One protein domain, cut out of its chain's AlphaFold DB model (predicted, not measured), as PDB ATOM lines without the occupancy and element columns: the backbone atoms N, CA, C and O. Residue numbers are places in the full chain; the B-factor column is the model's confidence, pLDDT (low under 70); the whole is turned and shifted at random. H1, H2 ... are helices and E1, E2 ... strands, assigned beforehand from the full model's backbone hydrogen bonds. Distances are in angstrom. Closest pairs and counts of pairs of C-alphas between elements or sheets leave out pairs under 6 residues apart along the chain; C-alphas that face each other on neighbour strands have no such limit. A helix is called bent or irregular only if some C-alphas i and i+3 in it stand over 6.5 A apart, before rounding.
ATOM      1  N   TYR A  42     135.178 241.282 131.993       52.94
ATOM      2  CA  TYR A  42     134.637 240.549 133.143       52.94
ATOM      3  C   TYR A  42     134.462 239.041 132.853       52.94
ATOM      4  O   TYR A  42     133.794 238.335 133.604       52.94
ATOM      5  N   GLY A  43     135.026 238.537 131.749       54.62
ATOM      6  CA  GLY A  43     134.943 237.131 131.361       54.62
ATOM      7  C   GLY A  43     136.064 236.295 131.975       54.62
ATOM      8  O   GLY A  43     137.098 236.106 131.342       54.62
ATOM      9  N   ASP A  44     135.842 235.749 133.170       47.62
ATOM     10  CA  ASP A  44     136.749 234.792 133.840       47.62
ATOM     11  C   ASP A  44     136.786 233.395 133.177       47.62
ATOM     12  O   ASP A  44     137.457 232.471 133.644       47.62
ATOM     13  N   SER A  45     136.088 233.199 132.061       55.22
ATOM     14  CA  SER A  45     136.028 231.923 131.355       55.22
ATOM     15  C   SER A  45     137.023 231.884 130.193       55.22
ATOM     16  O   SER A  45     136.906 232.608 129.206       55.22
ATOM     17  N   LYS A  46     138.010 230.979 130.272       61.72
ATOM     18  CA  LYS A  46     138.855 230.608 129.125       61.72
ATOM     19  C   LYS A  46     137.959 230.085 127.998       61.72
ATOM     20  O   LYS A  46     137.521 228.936 128.032       61.72
ATOM     21  N   VAL A  47     137.677 230.920 127.002       69.50
ATOM     22  CA  VAL A  47     136.863 230.524 125.850       69.50
ATOM     23  C   VAL A  47     137.695 229.632 124.930       69.50
ATOM     24  O   VAL A  47     138.796 229.992 124.513       69.50
ATOM     25  N   SER A  48     137.182 228.439 124.623       84.25
ATOM     26  CA  SER A  48     137.859 227.505 123.721       84.25
ATOM     27  C   SER A  48     137.867 228.026 122.276       84.25
ATOM     28  O   SER A  48     136.935 228.710 121.850       84.25
ATOM     29  N   LEU A  49     138.870 227.642 121.477       83.75
ATOM     30  CA  LEU A  49     138.916 227.988 120.046       83.75
ATOM     31  C   LEU A  49     137.672 227.499 119.287       83.75
ATOM     32  O   LEU A  49     137.171 228.196 118.408       83.75
ATOM     33  N   GLY A  50     137.139 226.329 119.656       84.88
ATOM     34  CA  GLY A  50     135.904 225.799 119.078       84.88
ATOM     35  C   GLY A  50     134.691 226.684 119.375       84.88
ATOM     36  O   GLY A  50     133.868 226.917 118.492       84.88
ATOM     37  N   SER A  51     134.610 227.238 120.588       83.81
ATOM     38  CA  SER A  51     133.562 228.190 120.973       83.81
ATOM     39  C   SER A  51     133.665 229.493 120.178       83.81
ATOM     40  O   SER A  51     132.654 229.954 119.659       83.81
ATOM     41  N   ILE A  52     134.875 230.043 120.008       87.19
ATOM     42  CA  ILE A  52     135.114 231.251 119.196       87.19
ATOM     43  C   ILE A  52     134.707 231.010 117.742       87.19
ATOM     44  O   ILE A  52     134.004 231.834 117.158       87.19
ATOM     45  N   LEU A  53     135.109 229.877 117.159       88.38
ATOM     46  CA  LEU A  53     134.759 229.531 115.783       88.38
ATOM     47  C   LEU A  53     133.245 229.395 115.617       88.38
ATOM     48  O   LEU A  53     132.678 229.955 114.681       88.38
ATOM     49  N   SER A  54     132.592 228.684 116.538       87.81
ATOM     50  CA  SER A  54     131.144 228.499 116.520       87.81
ATOM     51  C   SER A  54     130.417 229.840 116.625       87.81
ATOM     52  O   SER A  54     129.582 230.150 115.774       87.81
ATOM     53  N   LEU A  55     130.802 230.684 117.590       88.31
ATOM     54  CA  LEU A  55     130.245 232.027 117.751       88.31
ATOM     55  C   LEU A  55     130.476 232.902 116.516       88.31
ATOM     56  O   LEU A  55     129.581 233.638 116.134       88.31
ATOM     57  N   SER A  56     131.635 232.790 115.861       88.62
ATOM     58  CA  SER A  56     131.986 233.621 114.701       88.62
ATOM     59  C   SER A  56     131.345 233.178 113.388       88.62
ATOM     60  O   SER A  56     131.367 233.922 112.407       88.62
ATOM     61  N   THR A  57     130.813 231.955 113.336       90.88
ATOM     62  CA  THR A  57     130.294 231.355 112.103       90.88
ATOM     63  C   THR A  57     128.858 230.888 112.284       90.88
ATOM     64  O   THR A  57     127.932 231.526 111.792       90.88
ATOM     65  N   LEU A  58     128.660 229.800 113.021       89.31
ATOM     66  CA  LEU A  58     127.379 229.129 113.172       89.31
ATOM     67  C   LEU A  58     126.332 230.014 113.849       89.31
ATOM     68  O   LEU A  58     125.196 230.050 113.387       89.31
ATOM     69  N   TYR A  59     126.705 230.756 114.892       88.06
ATOM     70  CA  TYR A  59     125.768 231.644 115.590       88.06
ATOM     71  C   TYR A  59     125.507 232.967 114.848       88.06
ATOM     72  O   TYR A  59     124.474 233.584 115.087       88.06
ATOM     73  N   VAL A  60     126.392 233.393 113.934       91.06
ATOM     74  CA  VAL A  60     126.195 234.614 113.121       91.06
ATOM     75  C   VAL A  60     125.387 234.322 111.858       91.06
ATOM     76  O   VAL A  60     124.434 235.029 111.551       91.06
ATOM     77  N   TYR A  61     125.775 233.291 111.106       92.25
ATOM     78  CA  TYR A  61     125.217 233.003 109.780       92.25
ATOM     79  C   TYR A  61     124.194 231.861 109.791       92.25
ATOM     80  O   TYR A  61     123.491 231.656 108.802       92.25
ATOM     81  N   GLY A  62     124.105 231.101 110.884       90.94
ATOM     82  CA  GLY A  62     123.319 229.875 110.956       90.94
ATOM     83  C   GLY A  62     123.973 228.704 110.214       90.94
ATOM     84  O   GLY A  62     124.858 228.871 109.372       90.94
ATOM     85  N   ALA A  63     123.527 227.484 110.524       90.38
ATOM     86  CA  ALA A  63     124.091 226.262 109.947       90.38
ATOM     87  C   ALA A  63     123.876 226.165 108.425       90.38
ATOM     88  O   ALA A  63     124.791 225.799 107.688       90.38
ATOM     89  N   LEU A  64     122.685 226.530 107.937       93.50
ATOM     90  CA  LEU A  64     122.400 226.544 106.499       93.50
ATOM     91  C   LEU A  64     123.127 227.686 105.793       93.50
ATOM     92  O   LEU A  64     123.645 227.493 104.695       93.50
ATOM     93  N   GLY A  65     123.206 228.855 106.430       94.31
ATOM     94  CA  GLY A  65     123.925 230.004 105.896       94.31
ATOM     95  C   GLY A  65     125.411 229.731 105.688       94.31
ATOM     96  O   GLY A  65     125.922 229.939 104.587       94.31
ATOM     97  N   ILE A  66     126.104 229.199 106.703       94.56
ATOM     98  CA  ILE A  66     127.529 228.864 106.568       94.56
ATOM     99  C   ILE A  66     127.757 227.762 105.526       94.56
ATOM    100  O   ILE A  66     128.686 227.860 104.724       94.56
ATOM    101  N   LEU A  67     126.871 226.759 105.468       94.94
ATOM    102  CA  LEU A  67     126.937 225.701 104.462       94.94
ATOM    103  C   LEU A  67     126.771 226.266 103.045       94.94
ATOM    104  O   LEU A  67     127.532 225.905 102.149       94.94
ATOM    105  N   ALA A  68     125.829 227.190 102.841       96.06
ATOM    106  CA  ALA A  68     125.624 227.854 101.559       96.06
ATOM    107  C   ALA A  68     126.846 228.677 101.133       96.06
ATOM    108  O   ALA A  68     127.239 228.614  99.967       96.06
ATOM    109  N   ILE A  69     127.478 229.402 102.065       96.38
ATOM    110  CA  ILE A  69     128.718 230.144 101.792       96.38
ATOM    111  C   ILE A  69     129.829 229.183 101.351       96.38
ATOM    112  O   ILE A  69     130.436 229.397 100.301       96.38
ATOM    113  N   ILE A  70     130.065 228.105 102.106       95.94
ATOM    114  CA  ILE A  70     131.109 227.114 101.798       95.94
ATOM    115  C   ILE A  70     130.860 226.468 100.431       95.94
ATOM    116  O   ILE A  70     131.753 226.455  99.583       95.94
ATOM    117  N   LEU A  71     129.642 225.980 100.178       96.19
ATOM    118  CA  LEU A  71     129.281 225.368  98.896       96.19
ATOM    119  C   LEU A  71     129.406 226.360  97.739       96.19
ATOM    120  O   LEU A  71     129.916 226.004  96.678       96.19
ATOM    121  N   GLY A  72     128.992 227.611  97.936       94.88
ATOM    122  CA  GLY A  72     129.125 228.665  96.937       94.88
ATOM    123  C   GLY A  72     130.579 228.923  96.543       94.88
ATOM    124  O   GLY A  72     130.883 228.998  95.351       94.88
ATOM    125  N   LEU A  73     131.479 228.995  97.528       94.19
ATOM    126  CA  LEU A  73     132.919 229.142  97.298       94.19
ATOM    127  C   LEU A  73     133.496 227.938  96.541       94.19
ATOM    128  O   LEU A  73     134.196 228.125  95.547       94.19
ATOM    129  N   ILE A  74     133.143 226.713  96.944       94.50
ATOM    130  CA  ILE A  74     133.576 225.476  96.272       94.50
ATOM    131  C   ILE A  74     133.107 225.457  94.809       94.50
ATOM    132  O   ILE A  74     133.905 225.236  93.899       94.50
ATOM    133  N   ILE A  75     131.826 225.736  94.550       93.50
ATOM    134  CA  ILE A  75     131.274 225.744  93.186       93.50
ATOM    135  C   ILE A  75     131.961 226.814  92.330       93.50
ATOM    136  O   ILE A  75     132.280 226.560  91.166       93.50
ATOM    137  N   GLN A  76     132.198 228.007  92.883       92.38
ATOM    138  CA  GLN A  76     132.884 229.086  92.173       92.38
ATOM    139  C   GLN A  76     134.330 228.707  91.828       92.38
ATOM    140  O   GLN A  76     134.769 228.955  90.702       92.38
ATOM    141  N   PHE A  77     135.041 228.066  92.759       90.62
ATOM    142  CA  PHE A  77     136.395 227.566  92.543       90.62
ATOM    143  C   PHE A  77     136.462 226.627  91.330       90.62
ATOM    144  O   PHE A  77     137.278 226.854  90.438       90.62
ATOM    145  N   PHE A  78     135.547 225.656  91.234       89.88
ATOM    146  CA  PHE A  78     135.524 224.685  90.134       89.88
ATOM    147  C   PHE A  78     134.967 225.224  88.803       89.88
ATOM    148  O   PHE A  78     135.357 224.733  87.748       89.88
ATOM    149  N   ARG A  79     134.062 226.216  88.806       85.19
ATOM    150  CA  ARG A  79     133.405 226.705  87.570       85.19
ATOM    151  C   ARG A  79     134.154 227.796  86.810       85.19
ATOM    152  O   ARG A  79     133.890 227.992  85.629       85.19
ATOM    153  N   GLY A  80     135.029 228.546  87.466       72.06
ATOM    154  CA  GLY A  80     135.729 229.658  86.811       72.06
ATOM    155  C   GLY A  80     136.857 230.268  87.631       72.06
ATOM    156  O   GLY A  80     137.382 231.320  87.261       72.06
ATOM    157  N   GLY A  81     137.220 229.635  88.751       75.31
ATOM    158  CA  GLY A  81     138.191 230.155  89.699       75.31
ATOM    159  C   GLY A  81     137.809 231.521  90.278       75.31
ATOM    160  O   GLY A  81     136.679 232.011  90.175       75.31
ATOM    161  N   TYR A  82     138.804 232.161  90.882       77.81
ATOM    162  CA  TYR A  82     138.677 233.447  91.565       77.81
ATOM    163  C   TYR A  82     139.257 234.594  90.727       77.81
ATOM    164  O   TYR A  82     140.056 235.398  91.201       77.81
ATOM    165  N   GLN A  83     138.896 234.672  89.443       64.25
ATOM    166  CA  GLN A  83     139.519 235.614  88.498       64.25
ATOM    167  C   GLN A  83     139.365 237.086  88.916       64.25
ATOM    168  O   GLN A  83     140.305 237.869  88.775       64.25
ATOM    169  N   LYS A  84     138.222 237.451  89.514       68.75
ATOM    170  CA  LYS A  84     137.967 238.797  90.055       68.75
ATOM    171  C   LYS A  84     138.816 239.135  91.289       68.75
ATOM    172  O   LYS A  84     138.974 240.310  91.608       68.75
ATOM    173  N   VAL A  85     139.425 238.136  91.939       74.88
ATOM    174  CA  VAL A  85     140.222 238.329  93.161       74.88
ATOM    175  C   VAL A  85     141.578 238.970  92.898       74.88
ATOM    176  O   VAL A  85     142.085 239.701  93.747       74.88
ATOM    177  N   LYS A  86     142.124 238.824  91.686       69.25
ATOM    178  CA  LYS A  86     143.421 239.414  91.314       69.25
ATOM    179  C   LYS A  86     143.466 240.942  91.451       69.25
ATOM    180  O   LYS A  86     144.539 241.497  91.657       69.25
ATOM    181  N   ASN A  87     142.313 241.610  91.380       73.56
ATOM    182  CA  ASN A  87     142.209 243.065  91.503       73.56
ATOM    183  C   ASN A  87     141.712 243.539  92.882       73.56
ATOM    184  O   ASN A  87     141.587 244.747  93.077       73.56
ATOM    185  N   LEU A  88     141.452 242.643  93.849       78.25
ATOM    186  CA  LEU A  88     140.971 243.050  95.181       78.25
ATOM    187  C   LEU A  88     141.979 243.942  95.914       78.25
ATOM    188  O   LEU A  88     141.575 244.912  96.544       78.25
ATOM    189  N   SER A  89     143.280 243.665  95.785       75.62
ATOM    190  CA  SER A  89     144.345 244.454  96.426       75.62
ATOM    191  C   SER A  89     144.449 245.889  95.907       75.62
ATOM    192  O   SER A  89     145.064 246.730  96.552       75.62
ATOM    193  N   LYS A  90     143.844 246.190  94.752       79.62
ATOM    194  CA  LYS A  90     143.772 247.544  94.184       79.62
ATOM    195  C   LYS A  90     142.440 248.235  94.488       79.62
ATOM    196  O   LYS A  90     142.274 249.417  94.197       79.62
ATOM    197  N   ASN A  91     141.481 247.510  95.063       85.56
ATOM    198  CA  ASN A  91     140.171 248.031  95.414       85.56
ATOM    199  C   ASN A  91     140.176 248.527  96.868       85.56
ATOM    200  O   ASN A  91     140.005 247.749  97.804       85.56
ATOM    201  N   HIS A  92     140.315 249.842  97.042       85.19
ATOM    202  CA  HIS A  92     140.302 250.505  98.350       85.19
ATOM    203  C   HIS A  92     139.069 250.158  99.197       85.19
ATOM    204  O   HIS A  92     139.182 250.032 100.414       85.19
ATOM    205  N   PHE A  93     137.906 249.944  98.574       87.31
ATOM    206  CA  PHE A  93     136.693 249.564  99.296       87.31
ATOM    207  C   PHE A  93     136.752 248.119  99.803       87.31
ATOM    208  O   PHE A  93     136.332 247.841 100.920       87.31
ATOM    209  N   ALA A  94     137.334 247.200  99.029       89.12
ATOM    210  CA  ALA A  94     137.559 245.832  99.492       89.12
ATOM    211  C   ALA A  94     138.564 245.792 100.655       89.12
ATOM    212  O   ALA A  94     138.336 245.083 101.634       89.12
ATOM    213  N   ILE A  95     139.631 246.596 100.589       89.06
ATOM    214  CA  ILE A  95     140.590 246.752 101.695       89.06
ATOM    215  C   ILE A  95     139.885 247.298 102.940       89.06
ATOM    216  O   ILE A  95     140.063 246.756 104.028       89.06
ATOM    217  N   PHE A  96     139.050 248.327 102.784       89.94
ATOM    218  CA  PHE A  96     138.254 248.874 103.880       89.94
ATOM    219  C   PHE A  96     137.333 247.819 104.509       89.94
ATOM    220  O   PHE A  96     137.323 247.673 105.728       89.94
ATOM    221  N   SER A  97     136.630 247.022 103.700       92.75
ATOM    222  CA  SER A  97     135.807 245.912 104.195       92.75
ATOM    223  C   SER A  97     136.621 244.899 105.005       92.75
ATOM    224  O   SER A  97     136.181 244.481 106.073       92.75
ATOM    225  N   ILE A  98     137.822 244.535 104.540       92.75
ATOM    226  CA  ILE A  98     138.730 243.644 105.282       92.75
ATOM    227  C   ILE A  98     139.133 244.281 106.618       92.75
ATOM    228  O   ILE A  98     139.055 243.616 107.649       92.75
ATOM    229  N   LEU A  99     139.516 245.562 106.620       93.12
ATOM    230  CA  LEU A  99     139.882 246.288 107.840       93.12
ATOM    231  C   LEU A  99     138.732 246.316 108.852       93.12
ATOM    232  O   LEU A  99     138.966 246.064 110.031       93.12
ATOM    233  N   MET A 100     137.497 246.551 108.403       93.44
ATOM    234  CA  MET A 100     136.317 246.536 109.272       93.44
ATOM    235  C   MET A 100     136.071 245.154 109.884       93.44
ATOM    236  O   MET A 100     135.853 245.050 111.091       93.44
ATOM    237  N   ILE A 101     136.163 244.086 109.085       94.44
ATOM    238  CA  ILE A 101     136.012 242.707 109.575       94.44
ATOM    239  C   ILE A 101     137.088 242.387 110.615       94.44
ATOM    240  O   ILE A 101     136.765 241.877 111.685       94.44
ATOM    241  N   VAL A 102     138.353 242.707 110.325       94.12
ATOM    242  CA  VAL A 102     139.479 242.450 111.234       94.12
ATOM    243  C   VAL A 102     139.342 243.264 112.520       94.12
ATOM    244  O   VAL A 102     139.516 242.711 113.602       94.12
ATOM    245  N   SER A 103     138.975 244.544 112.431       90.38
ATOM    246  CA  SER A 103     138.773 245.410 113.599       90.38
ATOM    247  C   SER A 103     137.685 244.867 114.527       90.38
ATOM    248  O   SER A 103     137.898 244.741 115.734       90.38
ATOM    249  N   ASN A 104     136.533 244.487 113.970       91.19
ATOM    250  CA  ASN A 104     135.448 243.882 114.741       91.19
ATOM    251  C   ASN A 104     135.841 242.514 115.310       91.19
ATOM    252  O   ASN A 104     135.479 242.199 116.439       91.19
ATOM    253  N   LEU A 105     136.606 241.707 114.566       90.62
ATOM    254  CA  LEU A 105     137.085 240.413 115.045       90.62
ATOM    255  C   LEU A 105     138.063 240.569 116.218       90.62
ATOM    256  O   LEU A 105     137.969 239.816 117.179       90.62
ATOM    257  N   ILE A 106     138.964 241.556 116.180       88.75
ATOM    258  CA  ILE A 106     139.870 241.868 117.298       88.75
ATOM    259  C   ILE A 106     139.062 242.254 118.541       88.75
ATOM    260  O   ILE A 106     139.337 241.759 119.635       88.75
ATOM    261  N   PHE A 107     138.046 243.104 118.373       84.50
ATOM    262  CA  PHE A 107     137.157 243.479 119.468       84.50
ATOM    263  C   PHE A 107     136.395 242.265 120.018       84.50
ATOM    264  O   PHE A 107     136.364 242.049 121.227       84.50
ATOM    265  N   PHE A 108     135.865 241.420 119.136       87.50
ATOM    266  CA  PHE A 108     135.163 240.195 119.506       87.50
ATOM    267  C   PHE A 108     136.062 239.190 120.235       87.50
ATOM    268  O   PHE A 108     135.653 238.644 121.247       87.50
ATOM    269  N   ILE A 109     137.300 238.965 119.786       85.25
ATOM    270  CA  ILE A 109     138.238 238.051 120.463       85.25
ATOM    271  C   ILE A 109     138.556 238.545 121.879       85.25
ATOM    272  O   ILE A 109     138.762 237.736 122.783       85.25
ATOM    273  N   ARG A 110     138.569 239.866 122.089       81.50
ATOM    274  CA  ARG A 110     138.746 240.460 123.416       81.50
ATOM    275  C   ARG A 110     137.504 240.294 124.308       81.50
ATOM    276  O   ARG A 110     137.665 240.187 125.522       81.50
ATOM    277  N   TYR A 111     136.306 240.235 123.720       78.44
ATOM    278  CA  TYR A 111     135.024 240.072 124.421       78.44
ATOM    279  C   TYR A 111     134.096 239.060 123.718       78.44
ATOM    280  O   TYR A 111     133.061 239.451 123.175       78.44
ATOM    281  N   PRO A 112     134.420 237.753 123.715       80.69
ATOM    282  CA  PRO A 112     133.669 236.747 122.961       80.69
ATOM    283  C   PRO A 112     132.427 236.283 123.738       80.69
ATOM    284  O   PRO A 112     132.251 235.092 123.988       80.69
ATOM    285  N   LEU A 113     131.596 237.235 124.171       78.00
ATOM    286  CA  LEU A 113     130.402 236.971 124.975       78.00
ATOM    287  C   LEU A 113     129.249 236.492 124.093       78.00
ATOM    288  O   LEU A 113     128.657 235.448 124.350       78.00
ATOM    289  N   GLU A 114     128.969 237.228 123.019       83.19
ATOM    290  CA  GLU A 114     127.820 236.981 122.154       83.19
ATOM    291  C   GLU A 114     128.196 237.118 120.681       83.19
ATOM    292  O   GLU A 114     128.915 238.035 120.275       83.19
ATOM    293  N   ALA A 115     127.646 236.234 119.846       86.06
ATOM    294  CA  ALA A 115     127.813 236.295 118.394       86.06
ATOM    295  C   ALA A 115     127.284 237.612 117.792       86.06
ATOM    296  O   ALA A 115     127.758 238.052 116.743       86.06
ATOM    297  N   GLY A 116     126.351 238.276 118.490       86.00
ATOM    298  CA  GLY A 116     125.805 239.579 118.115       86.00
ATOM    299  C   GLY A 116     126.870 240.658 117.907       86.00
ATOM    300  O   GLY A 116     126.701 241.541 117.069       86.00
ATOM    301  N   TYR A 117     128.021 240.552 118.573       88.69
ATOM    302  CA  TYR A 117     129.113 241.519 118.428       88.69
ATOM    303  C   TYR A 117     129.798 241.470 117.054       88.69
ATOM    304  O   TYR A 117     130.495 242.412 116.681       88.69
ATOM    305  N   LEU A 118     129.585 240.407 116.270       92.31
ATOM    306  CA  LEU A 118     130.098 240.277 114.904       92.31
ATOM    307  C   LEU A 118     129.082 240.680 113.827       92.31
ATOM    308  O   LEU A 118     129.457 240.747 112.654       92.31
ATOM    309  N   ILE A 119     127.837 241.014 114.192       90.50
ATOM    310  CA  ILE A 119     126.819 241.523 113.251       90.50
ATOM    311  C   ILE A 119     127.349 242.703 112.416       90.50
ATOM    312  O   ILE A 119     127.159 242.680 111.196       90.50
ATOM    313  N   PRO A 120     128.085 243.687 112.981       91.75
ATOM    314  CA  PRO A 120     128.643 244.784 112.189       91.75
ATOM    315  C   PRO A 120     129.600 244.339 111.069       91.75
ATOM    316  O   PRO A 120     129.777 245.070 110.098       91.75
ATOM    317  N   SER A 121     130.204 243.148 111.161       94.31
ATOM    318  CA  SER A 121     131.089 242.588 110.125       94.31
ATOM    319  C   SER A 121     130.341 241.944 108.961       94.31
ATOM    320  O   SER A 121     130.883 241.878 107.857       94.31
ATOM    321  N   VAL A 122     129.110 241.474 109.179       94.31
ATOM    322  CA  VAL A 122     128.301 240.751 108.183       94.31
ATOM    323  C   VAL A 122     128.186 241.495 106.845       94.31
ATOM    324  O   VAL A 122     128.516 240.885 105.825       94.31
ATOM    325  N   PRO A 123     127.795 242.787 106.775       94.88
ATOM    326  CA  PRO A 123     127.680 243.478 105.487       94.88
ATOM    327  C   PRO A 123     129.007 243.511 104.715       94.88
ATOM    328  O   PRO A 123     129.019 243.310 103.501       94.88
ATOM    329  N   PHE A 124     130.133 243.689 105.407       95.50
ATOM    330  CA  PHE A 124     131.459 243.698 104.787       95.50
ATOM    331  C   PHE A 124     131.858 242.315 104.264       95.50
ATOM    332  O   PHE A 124     132.425 242.215 103.177       95.50
ATOM    333  N   VAL A 125     131.507 241.245 104.986       95.19
ATOM    334  CA  VAL A 125     131.700 239.863 104.515       95.19
ATOM    335  C   VAL A 125     130.883 239.610 103.248       95.19
ATOM    336  O   VAL A 125     131.422 239.088 102.274       95.19
ATOM    337  N   LEU A 126     129.615 240.030 103.212       94.81
ATOM    338  CA  LEU A 126     128.752 239.874 102.035       94.81
ATOM    339  C   LEU A 126     129.273 240.655 100.820       94.81
ATOM    340  O   LEU A 126     129.275 240.130  99.706       94.81
ATOM    341  N   ILE A 127     129.773 241.875 101.031       92.44
ATOM    342  CA  ILE A 127     130.426 242.678  99.988       92.44
ATOM    343  C   ILE A 127     131.656 241.947  99.434       92.44
ATOM    344  O   ILE A 127     131.829 241.860  98.218       92.44
ATOM    345  N   LEU A 128     132.511 241.397 100.302       92.38
ATOM    346  CA  LEU A 128     133.680 240.634  99.859       92.38
ATOM    347  C   LEU A 128     133.278 239.367  99.095       92.38
ATOM    348  O   LEU A 128     133.862 239.085  98.047       92.38
ATOM    349  N   LEU A 129     132.246 238.653  99.551       92.69
ATOM    350  CA  LEU A 129     131.700 237.490  98.847       92.69
ATOM    351  C   LEU A 129     131.208 237.847  97.440       92.69
ATOM    352  O   LEU A 129     131.465 237.091  96.506       92.69
ATOM    353  N   GLN A 130     130.591 239.015  97.247       91.12
ATOM    354  CA  GLN A 130     130.154 239.478  95.926       91.12
ATOM    355  C   GLN A 130     131.323 239.683  94.943       91.12
ATOM    356  O   GLN A 130     131.157 239.496  93.736       91.12
ATOM    357  N   TYR A 131     132.513 240.054  95.426       88.44
ATOM    358  CA  TYR A 131     133.697 240.160  94.564       88.44
ATOM    359  C   TYR A 131     134.282 238.799  94.171       88.44
ATOM    360  O   TYR A 131     135.005 238.712  93.177       88.44
ATOM    361  N   ILE A 132     133.973 237.747  94.927       89.69
ATOM    362  CA  ILE A 132     134.489 236.392  94.719       89.69
ATOM    363  C   ILE A 132     133.517 235.572  93.861       89.69
ATOM    364  O   ILE A 132     133.935 234.888  92.927       89.69
ATOM    365  N   LEU A 133     132.224 235.645  94.171       90.38
ATOM    366  CA  LEU A 133     131.179 234.803  93.604       90.38
ATOM    367  C   LEU A 133     130.538 235.424  92.362       90.38
ATOM    368  O   LEU A 133     130.439 236.644  92.213       90.38
ATOM    369  N   ASN A 134     130.044 234.577  91.459       89.62
ATOM    370  CA  ASN A 134     129.148 235.046  90.406       89.62
ATOM    371  C   ASN A 134     127.776 235.455  90.978       89.62
ATOM    372  O   ASN A 134     127.371 235.042  92.065       89.62
ATOM    373  N   GLU A 135     127.038 236.258  90.213       90.12
ATOM    374  CA  GLU A 135     125.767 236.840  90.652       90.12
ATOM    375  C   GLU A 135     124.717 235.781  91.022       90.12
ATOM    376  O   GLU A 135     123.998 235.943  92.007       90.12
ATOM    377  N   LYS A 136     124.647 234.675  90.270       92.19
ATOM    378  CA  LYS A 136     123.674 233.601  90.516       92.19
ATOM    379  C   LYS A 136     123.932 232.916  91.860       92.19
ATOM    380  O   LYS A 136     122.998 232.743  92.635       92.19
ATOM    381  N   LEU A 137     125.188 232.569  92.145       93.56
ATOM    382  CA  LEU A 137     125.590 231.972  93.420       93.56
ATOM    383  C   LEU A 137     125.374 232.949  94.576       93.56
ATOM    384  O   LEU A 137     124.823 232.554  95.598       93.56
ATOM    385  N   MET A 138     125.735 234.223  94.397       94.56
ATOM    386  CA  MET A 138     125.532 235.243  95.426       94.56
ATOM    387  C   MET A 138     124.046 235.394  95.788       94.56
ATOM    388  O   MET A 138     123.704 235.385  96.968       94.56
ATOM    389  N   LYS A 139     123.146 235.455  94.794       95.69
ATOM    390  CA  LYS A 139     121.691 235.512  95.029       95.69
ATOM    391  C   LYS A 139     121.184 234.298  95.810       95.69
ATOM    392  O   LYS A 139     120.431 234.467  96.764       95.69
ATOM    393  N   SER A 140     121.617 233.090  95.443       95.94
ATOM    394  CA  SER A 140     121.239 231.868  96.165       95.94
ATOM    395  C   SER A 140     121.726 231.873  97.615       95.94
ATOM    396  O   SER A 140     120.961 231.522  98.508       95.94
ATOM    397  N   ILE A 141     122.964 232.306  97.868       96.19
ATOM    398  CA  ILE A 141     123.517 232.390  99.227       96.19
ATOM    399  C   ILE A 141     122.753 233.405 100.069       96.19
ATOM    400  O   ILE A 141     122.390 233.088 101.195       96.19
ATOM    401  N   LEU A 142     122.467 234.593  99.529       96.75
ATOM    402  CA  LEU A 142     121.686 235.612 100.237       96.75
ATOM    403  C   LEU A 142     120.293 235.099 100.612       96.75
ATOM    404  O   LEU A 142     119.843 235.316 101.733       96.75
ATOM    405  N   PHE A 143     119.636 234.377  99.703       96.69
ATOM    406  CA  PHE A 143     118.334 233.775  99.975       96.69
ATOM    407  C   PHE A 143     118.405 232.708 101.079       96.69
ATOM    408  O   PHE A 143     117.574 232.697 101.983       96.69
ATOM    409  N   ILE A 144     119.422 231.841 101.057       96.12
ATOM    410  CA  ILE A 144     119.600 230.827 102.106       96.12
ATOM    411  C   ILE A 144     119.971 231.475 103.445       96.12
ATOM    412  O   ILE A 144     119.457 231.054 104.476       96.12
ATOM    413  N   LEU A 145     120.814 232.510 103.448       94.62
ATOM    414  CA  LEU A 145     121.147 233.277 104.652       94.62
ATOM    415  C   LEU A 145     119.910 233.929 105.272       94.62
ATOM    416  O   LEU A 145     119.771 233.901 106.488       94.62
ATOM    417  N   LEU A 146     118.997 234.455 104.450       94.62
ATOM    418  CA  LEU A 146     117.724 235.013 104.910       94.62
ATOM    419  C   LEU A 146     116.845 233.949 105.589       94.62
ATOM    420  O   LEU A 146     116.216 234.225 106.605       94.62
ATOM    421  N   LEU A 147     116.801 232.735 105.034       94.19
ATOM    422  CA  LEU A 147     115.977 231.641 105.559       94.19
ATOM    423  C   LEU A 147     116.624 230.889 106.728       94.19
ATOM    424  O   LEU A 147     115.919 230.301 107.547       94.19
ATOM    425  N   SER A 148     117.955 230.897 106.827       92.19
ATOM    426  CA  SER A 148     118.707 230.119 107.816       92.19
ATOM    427  C   SER A 148     118.228 230.302 109.268       92.19
ATOM    428  O   SER A 148     118.133 229.285 109.960       92.19
ATOM    429  N   PRO A 149     117.893 231.517 109.753       90.50
ATOM    430  CA  PRO A 149     117.447 231.728 111.131       90.50
ATOM    431  C   PRO A 149     116.127 231.026 111.473       90.50
ATOM    432  O   PRO A 149     115.866 230.780 112.648       90.50
ATOM    433  N   PHE A 150     115.311 230.688 110.472       91.81
ATOM    434  CA  PHE A 150     113.961 230.147 110.652       91.81
ATOM    435  C   PHE A 150     113.882 228.622 110.522       91.81
ATOM    436  O   PHE A 150     112.907 228.024 110.968       91.81
ATOM    437  N   LEU A 151     114.901 227.978 109.949       89.69
ATOM    438  CA  LEU A 151     114.815 226.564 109.569       89.69
ATOM    439  C   LEU A 151     115.529 225.618 110.539       89.69
ATOM    440  O   LEU A 151     114.925 224.663 111.024       89.69
ATOM    441  N   ILE A 152     116.821 225.843 110.798       86.38
ATOM    442  CA  ILE A 152     117.657 224.882 111.533       86.38
ATOM    443  C   ILE A 152     118.491 225.602 112.583       86.38
ATOM    444  O   ILE A 152     119.254 226.517 112.270       86.38
ATOM    445  N   HIS A 153     118.407 225.112 113.816       83.25
ATOM    446  CA  HIS A 153     119.276 225.507 114.911       83.25
ATOM    447  C   HIS A 153     120.185 224.342 115.303       83.25
ATOM    448  O   HIS A 153     119.731 223.229 115.577       83.25
ATOM    449  N   VAL A 154     121.491 224.596 115.342       81.00
ATOM    450  CA  VAL A 154     122.495 223.608 115.743       81.00
ATOM    451  C   VAL A 154     123.153 224.093 117.023       81.00
ATOM    452  O   VAL A 154     123.694 225.191 117.068       81.00
ATOM    453  N   ASN A 155     123.138 223.258 118.057       72.50
ATOM    454  CA  ASN A 155     123.890 223.493 119.283       72.50
ATOM    455  C   ASN A 155     124.849 222.314 119.517       72.50
ATOM    456  O   ASN A 155     124.649 221.219 118.997       72.50
ATOM    457  N   THR A 156     125.865 222.528 120.347       66.00
ATOM    458  CA  THR A 156     126.874 221.562 120.817       66.00
ATOM    459  C   THR A 156     126.331 220.187 121.224       66.00
ATOM    460  O   THR A 156     127.080 219.218 121.197       66.00
ATOM    461  N   LYS A 157     125.047 220.083 121.599       67.25
ATOM    462  CA  LYS A 157     124.426 218.834 122.068       67.25
ATOM    463  C   LYS A 157     123.417 218.217 121.097       67.25
ATOM    464  O   LYS A 157     123.212 217.009 121.164       67.25
ATOM    465  N   LYS A 158     122.733 219.012 120.261       76.00
ATOM    466  CA  LYS A 158     121.614 218.552 119.413       76.00
ATOM    467  C   LYS A 158     121.428 219.440 118.177       76.00
ATOM    468  O   LYS A 158     121.622 220.654 118.243       76.00
ATOM    469  N   ILE A 159     120.967 218.825 117.088       78.69
ATOM    470  CA  ILE A 159     120.419 219.506 115.907       78.69
ATOM    471  C   ILE A 159     118.901 219.588 116.096       78.69
ATOM    472  O   ILE A 159     118.260 218.566 116.335       78.69
ATOM    473  N   ARG A 160     118.329 220.791 116.013       79.62
ATOM    474  CA  ARG A 160     116.881 221.019 116.066       79.62
ATOM    475  C   ARG A 160     116.400 221.503 114.701       79.62
ATOM    476  O   ARG A 160     116.946 222.460 114.152       79.62
ATOM    477  N   ILE A 161     115.351 220.866 114.174       81.06
ATOM    478  CA  ILE A 161     114.633 221.304 112.960       81.06
ATOM    479  C   ILE A 161     113.625 222.393 113.359       81.06
ATOM    480  O   ILE A 161     112.416 222.287 113.186       81.06
ATOM    481  N   THR A 162     114.136 223.406 114.039       82.56
ATOM    482  CA  THR A 162     113.405 224.587 114.470       82.56
ATOM    483  C   THR A 162     114.408 225.719 114.401       82.56
ATOM    484  O   THR A 162     115.528 225.572 114.896       82.56
TER     485      THR A 162
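AT A GLANCE: This is residues 42 to 162 of the 272 residues of the protein "Peptidase family M48" of Chryseobacterium sp. StRB126 (UniProt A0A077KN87). Four long helices run lengthwise as two antiparallel pairs, H4 with H5 and H2 with H6, the second pair beside H5 and only loosely joined to it. H3 crosses one end of the pairs, while the short H1 and the small strand hairpin E1 and E2 lie at the other end. The printed part has 121 residues, with six named helices and then two named strands along the chain, the sheet E1 - E2 being antiparallel; the class is mostly helix. It is compact, with a radius of gyration of the C-alphas of 15.6 A and spans of 44 by 34 by 20 A.

HOW THE PARTS SIT: E1, residues 153 to 155, and E2, residues 158 to 160, form an antiparallel hairpin, with N 153 and O 160 at 3.0 A and N 160 and O 153 at 2.8 A, within hydrogen-bond range. The closest C-alphas of E1 and H2, residues 58 to 80, are those of Val 154 and Ala 63, 6.6 A apart. H2 touches H6, residues 135 to 151, at Gly 65 and Leu 145, whose C-alphas are 4.5 A apart, at a shallow tilt of 21 degrees, opposite ways. H5, residues 115 to 132, is the hub, touching four helices, and forms with H2 and H6 a bundle, three helices roughly along one another. H5 touches H2 at a shallow tilt of 12 degrees, the same way, the closest C-alphas being those of Ala 115 and Val 60, 5.8 A apart. H4, residues 92 to 110, touches H5 as a helical hairpin, with C-alphas 97 and 124 closest at 4.9 A and a shallow tilt of 26 degrees. H1, residues 49 to 56, only just touches H5, with 3 pairs of C-alphas within 8 A, the closest being Leu 55 and Ala 115 at 5.0 A. H3, residues 83 to 90, touches residues 131 to 132 of H5, the C-alphas of Val 85 and Ile 132 being closest at 6.2 A, at a steep tilt of 65 degrees. H2 and H4 are apart. Every O i to N i+4 pair is within hydrogen-bond range in H1 and H4; the counts are 16 of 19 in H2, 8 of 14 in H5, 11 of 13 in H6 and 0 of 4 in H3, where 2 of 5 O i to N i+3 pairs are within range.

IN THESE COORDINATES: H1 begins at C-alpha 49, (138.916, 227.988, 120.046). H2 is 27.7 A long, H4 27.0 A, H5 24.6 A and H6 24.2 A. H2, H3, H5 and H6 are irregular, with C-alphas 60 and 63 at 9.2 A, 86 and 89 at 7.2 A, 117 and 120 at 7.1 A, and 146 and 149 at 7.0 A. E2 ends at C-alpha 160, (116.881, 221.019, 116.066).

THE WHOLE: The C-alphas farthest apart are those of Tyr 42 and Arg 79, at 47.6 A. The printed part has no cut, and the seven links between named elements are tight. The mean pLDDT of the printed part is 86.3; residues 42 to 47, 83 to 84, 86 and 156 to 157 are under 70.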